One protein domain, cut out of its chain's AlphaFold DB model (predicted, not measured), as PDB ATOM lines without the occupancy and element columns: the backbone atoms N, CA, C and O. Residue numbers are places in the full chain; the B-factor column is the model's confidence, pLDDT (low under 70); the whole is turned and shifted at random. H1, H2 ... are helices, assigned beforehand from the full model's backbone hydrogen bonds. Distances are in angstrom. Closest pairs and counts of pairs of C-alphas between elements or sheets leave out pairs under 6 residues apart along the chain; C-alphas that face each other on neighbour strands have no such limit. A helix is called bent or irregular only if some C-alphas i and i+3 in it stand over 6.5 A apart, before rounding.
ATOM      1  N   PHE A  95     139.134 155.917 148.533       86.62
ATOM      2  CA  PHE A  95     140.152 155.735 147.489       86.62
ATOM      3  C   PHE A  95     140.691 154.306 147.406       86.62
ATOM      4  O   PHE A  95     140.998 153.837 146.316       86.62
ATOM      5  N   HIS A  96     140.764 153.591 148.533       87.25
ATOM      6  CA  HIS A  96     141.127 152.176 148.514       87.25
ATOM      7  C   HIS A  96     140.087 151.378 147.722       87.25
ATOM      8  O   HIS A  96     140.461 150.531 146.923       87.25
ATOM      9  N   PHE A  97     138.792 151.625 147.933       84.88
ATOM     10  CA  PHE A  97     137.731 150.922 147.202       84.88
ATOM     11  C   PHE A  97     137.686 151.305 145.725       84.88
ATOM     12  O   PHE A  97     137.416 150.448 144.893       84.88
ATOM     13  N   LEU A  98     138.005 152.560 145.402       87.12
ATOM     14  CA  LEU A  98     138.137 153.010 144.021       87.12
ATOM     15  C   LEU A  98     139.263 152.254 143.296       87.12
ATOM     16  O   LEU A  98     139.026 151.665 142.250       87.12
ATOM     17  N   VAL A  99     140.470 152.218 143.875       86.69
ATOM     18  CA  VAL A  99     141.624 151.498 143.300       86.69
ATOM     19  C   VAL A  99     141.364 149.996 143.218       86.69
ATOM     20  O   VAL A  99     141.782 149.358 142.259       86.69
ATOM     21  N   GLU A 100     140.671 149.429 144.201       83.75
ATOM     22  CA  GLU A 100     140.314 148.012 144.183       83.75
ATOM     23  C   GLU A 100     139.375 147.677 143.018       83.75
ATOM     24  O   GLU A 100     139.598 146.682 142.338       83.75
ATOM     25  N   ALA A 101     138.397 148.541 142.722       83.00
ATOM     26  CA  ALA A 101     137.508 148.366 141.574       83.00
ATOM     27  C   ALA A 101     138.260 148.434 140.228       83.00
ATOM     28  O   ALA A 101     137.925 147.704 139.303       83.00
ATOM     29  N   PHE A 102     139.319 149.243 140.116       83.12
ATOM     30  CA  PHE A 102     140.151 149.294 138.901       83.12
ATOM     31  C   PHE A 102     140.997 148.036 138.661       83.12
ATOM     32  O   PHE A 102     141.466 147.832 137.544       83.12
ATOM     33  N   LYS A 103     141.224 147.202 139.684       81.12
ATOM     34  CA  LYS A 103     141.982 145.946 139.542       81.12
ATOM     35  C   LYS A 103     141.138 144.791 139.013       81.12
ATOM     36  O   LYS A 103     141.691 143.719 138.769       81.12
ATOM     37  N   ASP A 104     139.827 144.974 138.872       82.06
ATOM     38  CA  ASP A 104     138.972 143.937 138.318       82.06
ATOM     39  C   ASP A 104     139.330 143.693 136.846       82.06
ATOM     40  O   ASP A 104     139.361 144.618 136.029       82.06
ATOM     41  N   LEU A 105     139.610 142.434 136.507       79.44
ATOM     42  CA  LEU A 105     139.985 142.021 135.157       79.44
ATOM     43  C   LEU A 105     138.902 142.384 134.127       79.44
ATOM     44  O   LEU A 105     139.232 142.754 133.003       79.44
ATOM     45  N   THR A 106     137.623 142.316 134.502       78.50
ATOM     46  CA  THR A 106     136.503 142.659 133.612       78.50
ATOM     47  C   THR A 106     136.482 144.154 133.291       78.50
ATOM     48  O   THR A 106     136.362 144.539 132.127       78.50
ATOM     49  N   ILE A 107     136.698 144.998 134.302       83.56
ATOM     50  CA  ILE A 107     136.777 146.455 134.165       83.56
ATOM     51  C   ILE A 107     138.021 146.850 133.364       83.56
ATOM     52  O   ILE A 107     137.936 147.716 132.493       83.56
ATOM     53  N   ALA A 108     139.158 146.190 133.594       84.06
ATOM     54  CA  ALA A 108     140.379 146.425 132.830       84.06
ATOM     55  C   ALA A 108     140.196 146.126 131.330       84.06
ATOM     56  O   ALA A 108     140.630 146.918 130.492       84.06
ATOM     57  N   ILE A 109     139.507 145.031 130.983       81.94
ATOM     58  CA  ILE A 109     139.183 144.693 129.587       81.94
ATOM     59  C   ILE A 109     138.254 145.752 128.974       81.94
ATOM     60  O   ILE A 109     138.521 146.219 127.870       81.94
ATOM     61  N   LEU A 110     137.209 146.190 129.688       83.19
ATOM     62  CA  LEU A 110     136.299 147.231 129.189       83.19
ATOM     63  C   LEU A 110     136.995 148.580 128.980       83.19
ATOM     64  O   LEU A 110     136.707 149.268 128.004       83.19
ATOM     65  N   LEU A 111     137.933 148.953 129.854       87.19
ATOM     66  CA  LEU A 111     138.742 150.163 129.681       87.19
ATOM     67  C   LEU A 111     139.663 150.060 128.460       87.19
ATOM     68  O   LEU A 111     139.813 151.043 127.736       87.19
ATOM     69  N   ALA A 112     140.238 148.883 128.195       87.06
ATOM     70  CA  ALA A 112     141.017 148.646 126.982       87.06
ATOM     71  C   ALA A 112     140.142 148.747 125.719       87.06
ATOM     72  O   ALA A 112     140.524 149.425 124.768       87.06
ATOM     73  N   CYS A 113     138.942 148.154 125.730       83.88
ATOM     74  CA  CYS A 113     137.953 148.290 124.657       83.88
ATOM     75  C   CYS A 113     137.559 149.755 124.421       83.88
ATOM     76  O   CYS A 113     137.567 150.211 123.279       83.88
ATOM     77  N   ALA A 114     137.272 150.505 125.489       87.38
ATOM     78  CA  ALA A 114     136.933 151.923 125.406       87.38
ATOM     79  C   ALA A 114     138.079 152.748 124.805       87.38
ATOM     80  O   ALA A 114     137.842 153.582 123.938       87.38
ATOM     81  N   ALA A 115     139.323 152.493 125.225       89.50
ATOM     82  CA  ALA A 115     140.497 153.194 124.713       89.50
ATOM     83  C   ALA A 115     140.751 152.898 123.226       89.50
ATOM     84  O   ALA A 115     141.037 153.820 122.462       89.50
ATOM     85  N   LEU A 116     140.615 151.633 122.808       86.69
ATOM     86  CA  LEU A 116     140.746 151.240 121.404       86.69
ATOM     87  C   LEU A 116     139.638 151.875 120.558       86.69
ATOM     88  O   LEU A 116     139.945 152.554 119.583       86.69
ATOM     89  N   SER A 117     138.373 151.736 120.966       84.12
ATOM     90  CA  SER A 117     137.228 152.323 120.254       84.12
ATOM     91  C   SER A 117     137.329 153.849 120.157       84.12
ATOM     92  O   SER A 117     137.077 154.415 119.099       84.12
ATOM     93  N   LEU A 118     137.792 154.527 121.213       86.50
ATOM     94  CA  LEU A 118     138.008 155.975 121.191       86.50
ATOM     95  C   LEU A 118     139.140 156.373 120.231       86.50
ATOM     96  O   LEU A 118     139.012 157.346 119.490       86.50
ATOM     97  N   GLY A 119     140.250 155.628 120.232       85.38
ATOM     98  CA  GLY A 119     141.398 155.895 119.364       85.38
ATOM     99  C   GLY A 119     141.077 155.715 117.880       85.38
ATOM    100  O   GLY A 119     141.426 156.576 117.070       85.38
ATOM    101  N   PHE A 120     140.389 154.628 117.524       82.12
ATOM    102  CA  PHE A 120     139.978 154.365 116.143       82.12
ATOM    103  C   PHE A 120     138.831 155.276 115.699       82.12
ATOM    104  O   PHE A 120     138.911 155.855 114.617       82.12
ATOM    105  N   GLY A 121     137.832 155.506 116.555       81.31
ATOM    106  CA  GLY A 121     136.714 156.395 116.247       81.31
ATOM    107  C   GLY A 121     137.172 157.823 115.941       81.31
ATOM    108  O   GLY A 121     136.803 158.383 114.908       81.31
ATOM    109  N   ILE A 122     138.056 158.400 116.770       85.00
ATOM    110  CA  ILE A 122     138.606 159.751 116.543       85.00
ATOM    111  C   ILE A 122     139.458 159.811 115.267       85.00
ATOM    112  O   ILE A 122     139.461 160.838 114.583       85.00
ATOM    113  N   LYS A 123     140.179 158.735 114.934       81.69
ATOM    114  CA  LYS A 123     140.981 158.652 113.706       81.69
ATOM    115  C   LYS A 123     140.103 158.646 112.448       81.69
ATOM    116  O   LYS A 123     140.507 159.232 111.447       81.69
ATOM    117  N   GLU A 124     138.934 158.012 112.493       77.75
ATOM    118  CA  GLU A 124     138.073 157.818 111.321       77.75
ATOM    119  C   GLU A 124     137.055 158.949 111.110       77.75
ATOM    120  O   GLU A 124     136.968 159.504 110.014       77.75
ATOM    121  N   HIS A 125     136.336 159.353 112.159       76.25
ATOM    122  CA  HIS A 125     135.277 160.371 112.079       76.25
ATOM    123  C   HIS A 125     135.718 161.748 112.605       76.25
ATOM    124  O   HIS A 125     134.930 162.695 112.691       76.25
ATOM    125  N   GLY A 126     136.996 161.887 112.968       80.06
ATOM    126  CA  GLY A 126     137.548 163.102 113.554       80.06
ATOM    127  C   GLY A 126     137.088 163.346 114.996       80.06
ATOM    128  O   GLY A 126     136.258 162.639 115.564       80.06
ATOM    129  N   LEU A 127     137.617 164.407 115.608       79.56
ATOM    130  CA  LEU A 127     137.383 164.742 117.023       79.56
ATOM    131  C   LEU A 127     135.928 165.099 117.375       79.56
ATOM    132  O   LEU A 127     135.569 165.052 118.548       79.56
ATOM    133  N   LYS A 128     135.103 165.497 116.399       80.06
ATOM    134  CA  LYS A 128     133.731 165.965 116.659       80.06
ATOM    135  C   LYS A 128     132.726 164.824 116.821       80.06
ATOM    136  O   LYS A 128     131.837 164.938 117.660       80.06
ATOM    137  N   GLU A 129     132.882 163.748 116.051       79.25
ATOM    138  CA  GLU A 129     131.916 162.638 115.996       79.25
ATOM    139  C   GLU A 129     132.533 161.296 116.408       79.25
ATOM    140  O   GLU A 129     131.868 160.468 117.018       79.25
ATOM    141  N   GLY A 130     133.838 161.107 116.208       79.88
ATOM    142  CA  GLY A 130     134.524 159.847 116.494       79.88
ATOM    143  C   GLY A 130     134.687 159.482 117.969       79.88
ATOM    144  O   GLY A 130     135.201 158.413 118.284       79.88
ATOM    145  N   TRP A 131     134.292 160.360 118.890       84.81
ATOM    146  CA  TRP A 131     134.435 160.105 120.322       84.81
ATOM    147  C   TRP A 131     133.221 159.396 120.938       84.81
ATOM    148  O   TRP A 131     133.349 158.880 122.047       84.81
ATOM    149  N   TYR A 132     132.062 159.371 120.264       83.00
ATOM    150  CA  TYR A 132     130.805 158.913 120.870       83.00
ATOM    151  C   TYR A 132     130.831 157.432 121.272       83.00
ATOM    152  O   TYR A 132     130.421 157.117 122.390       83.00
ATOM    153  N   ASP A 133     131.371 156.542 120.436       77.44
ATOM    154  CA  ASP A 133     131.393 155.095 120.713       77.44
ATOM    155  C   ASP A 133     132.301 154.749 121.901       77.44
ATOM    156  O   ASP A 133     131.848 154.214 122.919       77.44
ATOM    157  N   GLY A 134     133.578 155.138 121.837       81.69
ATOM    158  CA  GLY A 134     134.527 154.899 122.928       81.69
ATOM    159  C   GLY A 134     134.197 155.700 124.192       81.69
ATOM    160  O   GLY A 134     134.354 155.207 125.313       81.69
ATOM    161  N   GLY A 135     133.690 156.925 124.026       87.12
ATOM    162  CA  GLY A 135     133.281 157.807 125.115       87.12
ATOM    163  C   GLY A 135     132.081 157.272 125.893       87.12
ATOM    164  O   GLY A 135     132.083 157.330 127.123       87.12
ATOM    165  N   SER A 136     131.096 156.681 125.211       85.19
ATOM    166  CA  SER A 136     129.925 156.073 125.860       85.19
ATOM    167  C   SER A 136     130.316 154.876 126.728       85.19
ATOM    168  O   SER A 136     129.874 154.775 127.875       85.19
ATOM    169  N   ILE A 137     131.209 154.011 126.230       84.69
ATOM    170  CA  ILE A 137     131.744 152.876 126.998       84.69
ATOM    171  C   ILE A 137     132.526 153.385 128.213       84.69
ATOM    172  O   ILE A 137     132.330 152.898 129.326       84.69
ATOM    173  N   PHE A 138     133.370 154.405 128.032       87.75
ATOM    174  CA  PHE A 138     134.141 154.990 129.127       87.75
ATOM    175  C   PHE A 138     133.243 155.561 130.237       87.75
ATOM    176  O   PHE A 138     133.461 155.273 131.417       87.75
ATOM    177  N   VAL A 139     132.205 156.325 129.878       89.44
ATOM    178  CA  VAL A 139     131.245 156.890 130.841       89.44
ATOM    179  C   VAL A 139     130.477 155.783 131.567       89.44
ATOM    180  O   VAL A 139     130.336 155.845 132.790       89.44
ATOM    181  N   ALA A 140     130.030 154.746 130.854       85.25
ATOM    182  CA  ALA A 140     129.339 153.610 131.460       85.25
ATOM    183  C   ALA A 140     130.229 152.877 132.479       85.25
ATOM    184  O   ALA A 140     129.809 152.646 133.614       85.25
ATOM    185  N   VAL A 141     131.482 152.580 132.118       86.69
ATOM    186  CA  VAL A 141     132.456 151.929 133.010       86.69
ATOM    187  C   VAL A 141     132.755 152.800 134.228       86.69
ATOM    188  O   VAL A 141     132.775 152.302 135.354       86.69
ATOM    189  N   PHE A 142     132.924 154.110 134.038       88.38
ATOM    190  CA  PHE A 142     133.134 155.045 135.141       88.38
ATOM    191  C   PHE A 142     131.959 155.045 136.131       88.38
ATOM    192  O   PHE A 142     132.177 154.998 137.344       88.38
ATOM    193  N   LEU A 143     130.716 155.048 135.637       86.88
ATOM    194  CA  LEU A 143     129.525 154.974 136.486       86.88
ATOM    195  C   LEU A 143     129.456 153.652 137.257       86.88
ATOM    196  O   LEU A 143     129.175 153.672 138.457       86.88
ATOM    197  N   VAL A 144     129.767 152.523 136.616       83.88
ATOM    198  CA  VAL A 144     129.819 151.207 137.276       83.88
ATOM    199  C   VAL A 144     130.864 151.197 138.398       83.88
ATOM    200  O   VAL A 144     130.545 150.808 139.524       83.88
ATOM    201  N   ILE A 145     132.075 151.705 138.142       86.75
ATOM    202  CA  ILE A 145     133.139 151.828 139.153       86.75
ATOM    203  C   ILE A 145     132.692 152.728 140.307       86.75
ATOM    204  O   ILE A 145     132.873 152.373 141.471       86.75
ATOM    205  N   ALA A 146     132.095 153.885 140.011       86.62
ATOM    206  CA  ALA A 146     131.643 154.825 141.030       86.62
ATOM    207  C   ALA A 146     130.553 154.211 141.920       86.62
ATOM    208  O   ALA A 146     130.643 154.287 143.148       86.62
ATOM    209  N   VAL A 147     129.550 153.558 141.323       84.81
ATOM    210  CA  VAL A 147     128.483 152.866 142.057       84.81
ATOM    211  C   VAL A 147     129.064 151.736 142.906       84.81
ATOM    212  O   VAL A 147     128.756 151.672 144.098       84.81
ATOM    213  N   SER A 148     129.948 150.902 142.350       80.12
ATOM    214  CA  SER A 148     130.609 149.811 143.080       80.12
ATOM    215  C   SER A 148     131.450 150.336 144.250       80.12
ATOM    216  O   SER A 148     131.271 149.909 145.393       80.12
ATOM    217  N   ALA A 149     132.285 151.356 144.027       85.81
ATOM    218  CA  ALA A 149     133.116 151.962 145.065       85.81
ATOM    219  C   ALA A 149     132.280 152.610 146.180       85.81
ATOM    220  O   ALA A 149     132.582 152.434 147.363       85.81
ATOM    221  N   VAL A 150     131.207 153.335 145.836       85.12
ATOM    222  CA  VAL A 150     130.291 153.938 146.820       85.12
ATOM    223  C   VAL A 150     129.557 152.860 147.612       85.12
ATOM    224  O   VAL A 150     129.454 152.975 148.837       85.12
ATOM    225  N   SER A 151     129.065 151.824 146.935       77.75
ATOM    226  CA  SER A 151     128.395 150.667 147.532       77.75
ATOM    227  C   SER A 151     129.315 149.991 148.557       77.75
ATOM    228  O   SER A 151     129.012 149.998 149.757       77.75
ATOM    229  N   ASN A 152     130.508 149.578 148.119       78.31
ATOM    230  CA  ASN A 152     131.527 148.916 148.934       78.31
ATOM    231  C   ASN A 152     132.010 149.790 150.101       78.31
ATOM    232  O   ASN A 152     132.144 149.315 151.232       78.31
ATOM    233  N   TYR A 153     132.199 151.095 149.881       83.06
ATOM    234  CA  TYR A 153     132.576 152.029 150.943       83.06
ATOM    235  C   TYR A 153     131.477 152.181 152.005       83.06
ATOM    236  O   TYR A 153     131.755 152.122 153.210       83.06
ATOM    237  N   ARG A 154     130.215 152.357 151.585       78.69
ATOM    238  CA  ARG A 154     129.072 152.440 152.509       78.69
ATOM    239  C   ARG A 154     128.935 151.151 153.318       78.69
ATOM    240  O   ARG A 154     128.719 151.231 154.529       78.69
ATOM    241  N   GLN A 155     129.118 149.996 152.684       69.56
ATOM    242  CA  GLN A 155     129.033 148.680 153.322       69.56
ATOM    243  C   GLN A 155     130.151 148.449 154.335       69.56
ATOM    244  O   GLN A 155     129.863 148.115 155.486       69.56
ATOM    245  N   ASN A 156     131.410 148.721 153.972       75.88
ATOM    246  CA  ASN A 156     132.531 148.607 154.905       75.88
ATOM    247  C   ASN A 156     132.327 149.512 156.127       75.88
ATOM    248  O   ASN A 156     132.554 149.103 157.262       75.88
ATOM    249  N   ARG A 157     131.805 150.727 155.923       78.00
ATOM    250  CA  ARG A 157     131.502 151.649 157.024       78.00
ATOM    251  C   ARG A 157     130.371 151.145 157.926       78.00
ATOM    252  O   ARG A 157     130.406 151.397 159.130       78.00
ATOM    253  N   GLN A 158     129.357 150.471 157.380       69.56
ATOM    254  CA  GLN A 158     128.299 149.841 158.180       69.56
ATOM    255  C   GLN A 158     128.847 148.673 159.008       69.56
ATOM    256  O   GLN A 158     128.560 148.600 160.205       69.56
ATOM    257  N   PHE A 159     129.692 147.828 158.415       67.69
ATOM    258  CA  PHE A 159     130.370 146.745 159.124       67.69
ATOM    259  C   PHE A 159     131.283 147.274 160.239       67.69
ATOM    260  O   PHE A 159     131.190 146.819 161.377       67.69
ATOM    261  N   ASP A 160     132.077 148.312 159.968       67.88
ATOM    262  CA  ASP A 160     132.940 148.957 160.963       67.88
ATOM    263  C   ASP A 160     132.146 149.575 162.123       67.88
ATOM    264  O   ASP A 160     132.582 149.554 163.276       67.88
ATOM    265  N   LYS A 161     130.960 150.133 161.852       67.94
ATOM    266  CA  LYS A 161     130.065 150.628 162.909       67.94
ATOM    267  C   LYS A 161     129.553 149.482 163.784       67.94
ATOM    268  O   LYS A 161     129.568 149.610 165.006       67.94
ATOM    269  N   LEU A 162     129.128 148.372 163.181       61.56
ATOM    270  CA  LEU A 162     128.629 147.198 163.907       61.56
ATOM    271  C   LEU A 162     129.735 146.519 164.723       61.56
ATOM    272  O   LEU A 162     129.530 146.195 165.892       61.56
ATOM    273  N   SER A 163     130.934 146.394 164.157       56.84
ATOM    274  CA  SER A 163     132.094 145.830 164.851       56.84
ATOM    275  C   SER A 163     132.547 146.704 166.025       56.84
ATOM    276  O   SER A 163     133.042 146.185 167.024       56.84
ATOM    277  N   LEU A 217     129.225 129.030 155.808       65.38
ATOM    278  CA  LEU A 217     128.219 129.652 154.953       65.38
ATOM    279  C   LEU A 217     128.861 130.453 153.808       65.38
ATOM    280  O   LEU A 217     128.470 130.270 152.659       65.38
ATOM    281  N   GLN A 218     129.876 131.277 154.093       65.00
ATOM    282  CA  GLN A 218     130.642 131.986 153.059       65.00
ATOM    283  C   GLN A 218     131.321 131.016 152.089       65.00
ATOM    284  O   GLN A 218     131.263 131.236 150.886       65.00
ATOM    285  N   ALA A 219     131.879 129.902 152.571       71.19
ATOM    286  CA  ALA A 219     132.474 128.882 151.707       71.19
ATOM    287  C   ALA A 219     131.441 128.257 150.747       71.19
ATOM    288  O   ALA A 219     131.707 128.094 149.554       71.19
ATOM    289  N   ARG A 220     130.231 127.949 151.238       74.50
ATOM    290  CA  ARG A 220     129.133 127.434 150.398       74.50
ATOM    291  C   ARG A 220     128.645 128.468 149.384       74.50
ATOM    292  O   ARG A 220     128.421 128.116 148.228       74.50
ATOM    293  N   LEU A 221     128.526 129.730 149.785       77.56
ATOM    294  CA  LEU A 221     128.132 130.824 148.893       77.56
ATOM    295  C   LEU A 221     129.186 131.106 147.828       77.56
ATOM    296  O   LEU A 221     128.837 131.312 146.670       77.56
ATOM    297  N   ASN A 222     130.467 131.045 148.183       75.62
ATOM    298  CA  ASN A 222     131.564 131.177 147.231       75.62
ATOM    299  C   ASN A 222     131.570 130.015 146.234       75.62
ATOM    300  O   ASN A 222     131.782 130.234 145.044       75.62
ATOM    301  N   LYS A 223     131.246 128.793 146.677       82.31
ATOM    302  CA  LYS A 223     131.062 127.646 145.778       82.31
ATOM    303  C   LYS A 223     129.899 127.863 144.803       82.31
ATOM    304  O   LYS A 223     130.067 127.603 143.616       82.31
ATOM    305  N   LEU A 224     128.755 128.371 145.273       83.81
ATOM    306  CA  LEU A 224     127.614 128.714 144.412       83.81
ATOM    307  C   LEU A 224     127.963 129.828 143.419       83.81
ATOM    308  O   LEU A 224     127.763 129.659 142.220       83.81
ATOM    309  N   THR A 225     128.550 130.921 143.904       78.94
ATOM    310  CA  THR A 225     128.979 132.067 143.087       78.94
ATOM    311  C   THR A 225     129.988 131.630 142.024       78.94
ATOM    312  O   THR A 225     129.875 132.021 140.867       78.94
ATOM    313  N   SER A 226     130.926 130.742 142.375       81.75
ATOM    314  CA  SER A 226     131.892 130.172 141.432       81.75
ATOM    315  C   SER A 226     131.224 129.309 140.358       81.75
ATOM    316  O   SER A 226     131.574 129.422 139.185       81.75
ATOM    317  N   SER A 227     130.251 128.469 140.721       85.50
ATOM    318  CA  SER A 227     129.506 127.668 139.743       85.50
ATOM    319  C   SER A 227     128.707 128.542 138.776       85.50
ATOM    320  O   SER A 227     128.767 128.311 137.571       85.50
ATOM    321  N   ILE A 228     128.015 129.566 139.285       87.00
ATOM    322  CA  ILE A 228     127.267 130.525 138.460       87.00
ATOM    323  C   ILE A 228     128.228 131.263 137.516       87.00
ATOM    324  O   ILE A 228     127.977 131.324 136.315       87.00
ATOM    325  N   GLY A 229     129.377 131.723 138.026       84.56
ATOM    326  CA  GLY A 229     130.404 132.386 137.222       84.56
ATOM    327  C   GLY A 229     130.968 131.507 136.101       84.56
ATOM    328  O   GLY A 229     131.153 131.987 134.988       84.56
ATOM    329  N   LYS A 230     131.185 130.204 136.340       86.25
ATOM    330  CA  LYS A 230     131.643 129.261 135.297       86.25
ATOM    331  C   LYS A 230     130.618 129.079 134.181       86.25
ATOM    332  O   LYS A 230     130.997 129.059 133.014       86.25
ATOM    333  N   VAL A 231     129.337 128.954 134.535       91.19
ATOM    334  CA  VAL A 231     128.249 128.856 133.550       91.19
ATOM    335  C   VAL A 231     128.145 130.156 132.752       91.19
ATOM    336  O   VAL A 231     128.113 130.112 131.526       91.19
ATOM    337  N   GLY A 232     128.182 131.305 133.432       89.19
ATOM    338  CA  GLY A 232     128.179 132.624 132.796       89.19
ATOM    339  C   GLY A 232     129.330 132.816 131.812       89.19
ATOM    340  O   GLY A 232     129.112 133.246 130.683       89.19
ATOM    341  N   LEU A 233     130.543 132.421 132.205       88.06
ATOM    342  CA  LEU A 233     131.727 132.503 131.351       88.06
ATOM    343  C   LEU A 233     131.618 131.592 130.119       88.06
ATOM    344  O   LEU A 233     131.983 132.008 129.021       88.06
ATOM    345  N   ALA A 234     131.086 130.376 130.276       92.56
ATOM    346  CA  ALA A 234     130.870 129.459 129.159       92.56
ATOM    347  C   ALA A 234     129.854 130.018 128.146       92.56
ATOM    348  O   ALA A 234     130.092 129.959 126.940       92.56
ATOM    349  N   VAL A 235     128.754 130.607 128.630       93.62
ATOM    350  CA  VAL A 235     127.744 131.256 127.777       93.62
ATOM    351  C   VAL A 235     128.328 132.478 127.071       93.62
ATOM    352  O   VAL A 235     128.168 132.605 125.859       93.62
ATOM    353  N   ALA A 236     129.050 133.344 127.788       91.12
ATOM    354  CA  ALA A 236     129.694 134.518 127.204       91.12
ATOM    355  C   ALA A 236     130.703 134.136 126.109       91.12
ATOM    356  O   ALA A 236     130.706 134.740 125.038       91.12
ATOM    357  N   PHE A 237     131.511 133.096 126.339       93.00
ATOM    358  CA  PHE A 237     132.451 132.578 125.343       93.00
ATOM    359  C   PHE A 237     131.739 132.008 124.110       93.00
ATOM    360  O   PHE A 237     132.155 132.268 122.982       93.00
ATOM    361  N   LEU A 238     130.648 131.261 124.302       95.19
ATOM    362  CA  LEU A 238     129.862 130.712 123.198       95.19
ATOM    363  C   LEU A 238     129.237 131.826 122.354       95.19
ATOM    364  O   LEU A 238     129.339 131.792 121.130       95.19
ATOM    365  N   VAL A 239     128.636 132.836 122.992       93.94
ATOM    366  CA  VAL A 239     128.071 134.003 122.296       93.94
ATOM    367  C   VAL A 239     129.163 134.757 121.541       93.94
ATOM    368  O   VAL A 239     128.973 135.067 120.367       93.94
ATOM    369  N   LEU A 240     130.324 134.978 122.165       93.50
ATOM    370  CA  LEU A 240     131.476 135.609 121.522       93.50
ATOM    371  C   LEU A 240     131.901 134.847 120.260       93.50
ATOM    372  O   LEU A 240     132.035 135.443 119.196       93.50
ATOM    373  N   ALA A 241     132.071 133.527 120.359       93.56
ATOM    374  CA  ALA A 241     132.463 132.688 119.231       93.56
ATOM    375  C   ALA A 241     131.419 132.720 118.103       93.56
ATOM    376  O   ALA A 241     131.778 132.871 116.937       93.56
ATOM    377  N   VAL A 242     130.128 132.629 118.438       94.19
ATOM    378  CA  VAL A 242     129.038 132.682 117.452       94.19
ATOM    379  C   VAL A 242     128.988 134.037 116.747       94.19
ATOM    380  O   VAL A 242     128.837 134.070 115.525       94.19
ATOM    381  N   LEU A 243     129.136 135.145 117.479       90.69
ATOM    382  CA  LEU A 243     129.145 136.489 116.898       90.69
ATOM    383  C   LEU A 243     130.371 136.715 116.009       90.69
ATOM    384  O   LEU A 243     130.216 137.224 114.904       90.69
ATOM    385  N   LEU A 244     131.557 136.260 116.425       90.50
ATOM    386  CA  LEU A 244     132.765 136.330 115.596       90.50
ATOM    387  C   LEU A 244     132.627 135.497 114.316       90.50
ATOM    388  O   LEU A 244     132.927 135.991 113.233       90.50
ATOM    389  N   ILE A 245     132.133 134.258 114.410       91.00
ATOM    390  CA  ILE A 245     131.909 133.406 113.234       91.00
ATOM    391  C   ILE A 245     130.899 134.060 112.290       91.00
ATOM    392  O   ILE A 245     131.149 134.123 111.089       91.00
ATOM    393  N   ARG A 246     129.775 134.580 112.802       88.25
ATOM    394  CA  ARG A 246     128.766 135.265 111.976       88.25
ATOM    395  C   ARG A 246     129.319 136.516 111.299       88.25
ATOM    396  O   ARG A 246     129.047 136.706 110.113       88.25
ATOM    397  N   TYR A 247     130.127 137.290 112.021       86.75
ATOM    398  CA  TYR A 247     130.806 138.466 111.496       86.75
ATOM    399  C   TYR A 247     131.757 138.087 110.354       86.75
ATOM    400  O   TYR A 247     131.547 138.509 109.221       86.75
ATOM    401  N   PHE A 248     132.718 137.185 110.583       85.88
ATOM    402  CA  PHE A 248     133.692 136.789 109.556       85.88
ATOM    403  C   PHE A 248     133.097 135.972 108.396       85.88
ATOM    404  O   PHE A 248     133.639 135.990 107.293       85.88
ATOM    405  N   THR A 249     131.966 135.289 108.598       84.19
ATOM    406  CA  THR A 249     131.235 134.595 107.517       84.19
ATOM    407  C   THR A 249     130.412 135.574 106.659       84.19
ATOM    408  O   THR A 249     129.846 135.182 105.640       84.19
ATOM    409  N   GLY A 250     130.341 136.860 107.034       78.38
ATOM    410  CA  GLY A 250     129.593 137.888 106.301       78.38
ATOM    411  C   GLY A 250     128.074 137.752 106.438       78.38
ATOM    412  O   GLY A 250     127.335 138.198 105.562       78.38
ATOM    413  N   ASN A 251     127.613 137.104 107.512       80.00
ATOM    414  CA  ASN A 251     126.195 136.870 107.788       80.00
ATOM    415  C   ASN A 251     125.584 137.937 108.715       80.00
ATOM    416  O   ASN A 251     124.386 137.890 108.983       80.00
ATOM    417  N   THR A 252     126.395 138.873 109.214       80.62
ATOM    418  CA  THR A 252     125.941 140.043 109.978       80.62
ATOM    419  C   THR A 252     125.556 141.172 109.020       80.62
ATOM    420  O   THR A 252     126.293 141.456 108.070       80.62
ATOM    421  N   GLN A 253     124.389 141.778 109.246       77.06
ATOM    422  CA  GLN A 253     123.832 142.856 108.428       77.06
ATOM    423  C   GLN A 253     123.731 144.147 109.248       77.06
ATOM    424  O   GLN A 253     123.283 144.103 110.390       77.06
ATOM    425  N   ASP A 254     124.123 145.260 108.633       71.62
ATOM    426  CA  ASP A 254     123.912 146.641 109.091       71.62
ATOM    427  C   ASP A 254     122.404 147.001 109.069       71.62
ATOM    428  O   ASP A 254     121.604 146.322 108.419       71.62
ATOM    429  N   GLU A 255     122.010 148.093 109.728       73.12
ATOM    430  CA  GLU A 255     120.677 148.714 109.683       73.12
ATOM    431  C   GLU A 255     120.170 148.933 108.246       73.12
ATOM    432  O   GLU A 255     118.969 148.871 107.984       73.12
ATOM    433  N   ASN A 256     121.085 149.106 107.289       71.75
ATOM    434  CA  ASN A 256     120.779 149.255 105.865       71.75
ATOM    435  C   ASN A 256     120.653 147.919 105.098       71.75
ATOM    436  O   ASN A 256     120.526 147.920 103.873       71.75
ATOM    437  N   GLY A 257     120.737 146.771 105.781       71.69
ATOM    438  CA  GLY A 257     120.678 145.423 105.193       71.69
ATOM    439  C   GLY A 257     121.956 144.978 104.468       71.69
ATOM    440  O   GLY A 257     121.991 143.901 103.863       71.69
ATOM    441  N   ASN A 258     123.020 145.783 104.521       73.25
ATOM    442  CA  ASN A 258     124.307 145.492 103.892       73.25
ATOM    443  C   ASN A 258     125.171 144.591 104.782       73.25
ATOM    444  O   ASN A 258     125.111 144.675 106.004       73.25
ATOM    445  N   ARG A 259     126.008 143.735 104.180       75.94
ATOM    446  CA  ARG A 259     126.942 142.882 104.938       75.94
ATOM    447  C   ARG A 259     128.041 143.736 105.571       75.94
ATOM    448  O   ARG A 259     128.768 144.402 104.837       75.94
ATOM    449  N   GLU A 260     128.197 143.653 106.891       72.88
ATOM    450  CA  GLU A 260     129.228 144.407 107.628       72.88
ATOM    451  C   GLU A 260     130.653 143.968 107.258       72.88
ATOM    452  O   GLU A 260     131.562 144.786 107.126       72.88
ATOM    453  N   PHE A 261     130.853 142.666 107.037       76.88
ATOM    454  CA  PHE A 261     132.136 142.113 106.617       76.88
ATOM    455  C   PHE A 261     132.082 141.644 105.164       76.88
ATOM    456  O   PHE A 261     131.283 140.785 104.781       76.88
ATOM    457  N   ASN A 262     132.985 142.182 104.350       75.19
ATOM    458  CA  ASN A 262     133.217 141.770 102.980       75.19
ATOM    459  C   ASN A 262     134.729 141.648 102.775       75.19
ATOM    460  O   ASN A 262     135.428 142.660 102.714       75.19
ATOM    461  N   GLY A 263     135.229 140.414 102.648       62.56
ATOM    462  CA  GLY A 263     136.659 140.062 102.710       62.56
ATOM    463  C   GLY A 263     137.597 140.737 101.696       62.56
ATOM    464  O   GLY A 263     138.791 140.467 101.710       62.56
ATOM    465  N   SER A 264     137.085 141.611 100.826       63.53
ATOM    466  CA  SER A 264     137.857 142.406  99.862       63.53
ATOM    467  C   SER A 264     137.648 143.927  99.949       63.53
ATOM    468  O   SER A 264     138.371 144.659  99.278       63.53
ATOM    469  N   LYS A 265     136.674 144.426 100.729       68.12
ATOM    470  CA  LYS A 265     136.292 145.857 100.743       68.12
ATOM    471  C   LYS A 265     136.220 146.505 102.128       68.12
ATOM    472  O   LYS A 265     136.109 147.725 102.191       68.12
ATOM    473  N   THR A 266     136.273 145.737 103.214       72.44
ATOM    474  CA  THR A 266     136.184 146.288 104.576       72.44
ATOM    475  C   THR A 266     137.529 146.864 105.026       72.44
ATOM    476  O   THR A 266     138.567 146.226 104.831       72.44
ATOM    477  N   LYS A 267     137.539 148.064 105.623       78.50
ATOM    478  CA  LYS A 267     138.771 148.649 106.171       78.50
ATOM    479  C   LYS A 267     139.142 147.975 107.493       78.50
ATOM    480  O   LYS A 267     138.292 147.457 108.208       78.50
ATOM    481  N   ALA A 268     140.430 148.014 107.837       75.50
ATOM    482  CA  ALA A 268     140.918 147.474 109.106       75.50
ATOM    483  C   ALA A 268     140.323 148.199 110.328       75.50
ATOM    484  O   ALA A 268     140.082 147.557 111.346       75.50
ATOM    485  N   ASP A 269     140.064 149.505 110.214       71.50
ATOM    486  CA  ASP A 269     139.495 150.318 111.294       71.50
ATOM    487  C   ASP A 269     138.037 149.877 111.610       71.50
ATOM    488  O   ASP A 269     137.727 149.583 112.768       71.50
ATOM    489  N   ASP A 270     137.199 149.647 110.586       77.12
ATOM    490  CA  ASP A 270     135.835 149.091 110.719       77.12
ATOM    491  C   ASP A 270     135.816 147.707 111.397       77.12
ATOM    492  O   ASP A 270     134.976 147.419 112.255       77.12
ATOM    493  N   ILE A 271     136.769 146.838 111.032       81.81
ATOM    494  CA  ILE A 271     136.891 145.487 111.602       81.81
ATOM    495  C   ILE A 271     137.194 145.562 113.095       81.81
ATOM    496  O   ILE A 271     136.610 144.824 113.889       81.81
ATOM    497  N   VAL A 272     138.100 146.455 113.494       80.69
ATOM    498  CA  VAL A 272     138.460 146.611 114.903       80.69
ATOM    499  C   VAL A 272     137.278 147.154 115.706       80.69
ATOM    500  O   VAL A 272     136.998 146.612 116.775       80.69
ATOM    501  N   ASN A 273     136.541 148.142 115.191       78.75
ATOM    502  CA  ASN A 273     135.362 148.688 115.873       78.75
ATOM    503  C   ASN A 273     134.271 147.625 116.083       78.75
ATOM    504  O   ASN A 273     133.782 147.457 117.204       78.75
ATOM    505  N   ALA A 274     133.959 146.831 115.053       82.06
ATOM    506  CA  ALA A 274     132.982 145.748 115.157       82.06
ATOM    507  C   ALA A 274     133.414 144.664 116.163       82.06
ATOM    508  O   ALA A 274     132.628 144.231 117.010       82.06
ATOM    509  N   VAL A 275     134.690 144.258 116.134       85.81
ATOM    510  CA  VAL A 275     135.237 143.282 117.090       85.81
ATOM    511  C   VAL A 275     135.211 143.826 118.519       85.81
ATOM    512  O   VAL A 275     134.862 143.087 119.440       85.81
ATOM    513  N   VAL A 276     135.520 145.110 118.728       83.62
ATOM    514  CA  VAL A 276     135.427 145.749 120.050       83.62
ATOM    515  C   VAL A 276     133.987 145.730 120.570       83.62
ATOM    516  O   VAL A 276     133.786 145.390 121.736       83.62
ATOM    517  N   GLY A 277     132.990 146.003 119.723       82.00
ATOM    518  CA  GLY A 277     131.573 145.893 120.085       82.00
ATOM    519  C   GLY A 277     131.160 144.464 120.469       82.00
ATOM    520  O   GLY A 277     130.519 144.251 121.501       82.00
ATOM    521  N   ILE A 278     131.600 143.466 119.697       87.69
ATOM    522  CA  ILE A 278     131.348 142.042 119.970       87.69
ATOM    523  C   ILE A 278     131.987 141.606 121.303       87.69
ATOM    524  O   ILE A 278     131.355 140.914 122.108       87.69
ATOM    525  N   VAL A 279     133.223 142.037 121.574       85.69
ATOM    526  CA  VAL A 279     133.913 141.770 122.845       85.69
ATOM    527  C   VAL A 279     133.209 142.471 124.006       85.69
ATOM    528  O   VAL A 279     132.994 141.847 125.045       85.69
ATOM    529  N   ALA A 280     132.789 143.728 123.836       83.12
ATOM    530  CA  ALA A 280     132.042 144.460 124.855       83.12
ATOM    531  C   ALA A 280     130.736 143.735 125.218       83.12
ATOM    532  O   ALA A 280     130.461 143.537 126.402       83.12
ATOM    533  N   ALA A 281     129.984 143.236 124.229       84.94
ATOM    534  CA  ALA A 281     128.780 142.439 124.464       84.94
ATOM    535  C   ALA A 281     129.076 141.169 125.283       84.94
ATOM    536  O   ALA A 281     128.396 140.897 126.274       84.94
ATOM    537  N   ALA A 282     130.137 140.424 124.957       88.19
ATOM    538  CA  ALA A 282     130.532 139.251 125.738       88.19
ATOM    539  C   ALA A 282     130.898 139.607 127.191       88.19
ATOM    540  O   ALA A 282     130.489 138.911 128.123       88.19
ATOM    541  N   VAL A 283     131.613 140.716 127.411       84.81
ATOM    542  CA  VAL A 283     131.966 141.171 128.765       84.81
ATOM    543  C   VAL A 283     130.728 141.617 129.549       84.81
ATOM    544  O   VAL A 283     130.624 141.297 130.732       84.81
ATOM    545  N   THR A 284     129.745 142.268 128.914       83.50
ATOM    546  CA  THR A 284     128.484 142.621 129.598       83.50
ATOM    547  C   THR A 284     127.743 141.387 130.119       83.50
ATOM    548  O   THR A 284     127.233 141.415 131.237       83.50
ATOM    549  N   ILE A 285     127.762 140.272 129.379       87.44
ATOM    550  CA  ILE A 285     127.188 138.997 129.836       87.44
ATOM    551  C   ILE A 285     127.935 138.473 131.070       87.44
ATOM    552  O   ILE A 285     127.296 138.028 132.022       87.44
ATOM    553  N   VAL A 286     129.270 138.554 131.090       84.12
ATOM    554  CA  VAL A 286     130.078 138.139 132.253       84.12
ATOM    555  C   VAL A 286     129.735 138.971 133.491       84.12
ATOM    556  O   VAL A 286     129.514 138.396 134.557       84.12
ATOM    557  N   VAL A 287     129.632 140.297 133.350       79.81
ATOM    558  CA  VAL A 287     129.292 141.212 134.457       79.81
ATOM    559  C   VAL A 287     127.890 140.929 135.005       79.81
ATOM    560  O   VAL A 287     127.699 140.901 136.217       79.81
ATOM    561  N   VAL A 288     126.908 140.656 134.140       82.94
ATOM    562  CA  VAL A 288     125.545 140.290 134.569       82.94
ATOM    563  C   VAL A 288     125.510 138.911 135.242       82.94
ATOM    564  O   VAL A 288     124.714 138.686 136.154       82.94
ATOM    565  N   ALA A 289     126.366 137.980 134.814       83.50
ATOM    566  CA  ALA A 289     126.373 136.612 135.320       83.50
ATOM    567  C   ALA A 289     127.082 136.439 136.672       83.50
ATOM    568  O   ALA A 289     126.802 135.461 137.363       83.50
ATOM    569  N   ILE A 290     127.991 137.336 137.069       78.31
ATOM    570  CA  ILE A 290     128.688 137.261 138.361       78.31
ATOM    571  C   ILE A 290     127.947 138.144 139.378       78.31
ATOM    572  O   ILE A 290     128.069 139.366 139.339       78.31
ATOM    573  N   PRO A 291     127.186 137.567 140.328       70.88
ATOM    574  CA  PRO A 291     126.438 138.357 141.294       70.88
ATOM    575  C   PRO A 291     127.365 138.865 142.407       70.88
ATOM    576  O   PRO A 291     127.390 138.319 143.511       70.88
ATOM    577  N   GLU A 292     128.105 139.943 142.145       71.88
ATOM    578  CA  GLU A 292     128.988 140.597 143.128       71.88
ATOM    579  C   GLU A 292     128.244 141.006 144.415       71.88
ATOM    580  O   GLU A 292     128.810 141.019 145.510       71.88
ATOM    581  N   GLY A 293     126.938 141.275 144.313       68.94
ATOM    582  CA  GLY A 293     126.092 141.635 145.450       68.94
ATOM    583  C   GLY A 293     125.737 140.479 146.393       68.94
ATOM    584  O   GLY A 293     125.330 140.737 147.525       68.94
TER     585      GLY A 293
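What this domain is: This is residues 95 to 163 and 217 to 293 of the 495 residues of a protein of Hevea brasiliensis (UniProt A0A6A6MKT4). Two helical hairpins of long helices, H2 with H3 and H4 with H5, lie side by side in an elongated, loosely packed slab; H5 runs between H4 and the first hairpin and packs on H2, while the short H1 crosses H3. The free ends of H3 (residues 157 to 163) and H4 (residues 217 to 224) stick out at one end, and the long loop of residues 249 to 267 lies at the other. The printed part has 146 residues with five named helices, in the order H1, H2, H3, H4, H5, and no named strand: it is all helix. It is loose, with a radius of gyration of the C-alphas of 18.9 A, and spans 65 by 36 by 22 A.

Where its parts are: H1 holds residues 95 to 102 and begins at C-alpha 95, at (140.152, 155.735, 147.489). H2, residues 105 to 129, is 29.3 A long; it is irregular, with C-alphas 124 and 127 9.0 A apart, and has a kink of 90 degrees near residue 123. H3, residues 132 to 163, is 45.9 A long and ends at C-alpha 163, at (132.094, 145.830, 164.851). H4, residues 217 to 248, is 46.3 A long. H5, residues 268 to 289, is 31.9 A long and ends at C-alpha 289, at (126.373, 136.612, 135.320).

How they stand to each other: H1 touches H3 at a steep tilt of 47 degrees, opposite ways; the closest C-alphas are those of Phe 97 and Ala 149, 5.2 A apart, and H3 takes part with residues 145 to 153 alone. H1 and H2 are close but not clearly touching, about perpendicular at 77 degrees. H2 and H3 form a helical hairpin at a shallow tilt of 32 degrees; H3 touches H2 with residues 132 to 141 alone, and the closest C-alphas, of Leu 118 and Gly 134, are 4.0 A apart. H2 touches H5, opposite ways, at a shallow tilt of 34 degrees, only just short of steep; the closest C-alphas, of Cys 113 and Val 276, are 5.8 A apart. H4 and H5 form the other helical hairpin, at a shallow tilt of 25 degrees, with the C-alphas of Ala 236 and Ala 282 the closest at 5.0 A. H3 and H5 are near each other, while H2 and H4 are apart, as are H3 and H4. In H1, H3, H4 and H5 every O i to N i+4 pair is within hydrogen-bond range; in H2 18 of 21 are.

The domain as a whole: The C-alphas of Ser 163 and Ser 264 are the two farthest apart, 65.3 A. Residues 164 to 216 are not printed, and C-alphas 163 and 217 are 19.4 A apart across this cut. The links H1 to H2 and H2 to H3 are tight; H4 to H5 is a long link of 19 residues. Mean pLDDT of the printed part is 81.4, and it is under 70 at residue 155, residues 158 to 163, 217 to 218 and 263 to 265, and residue 293 of this model.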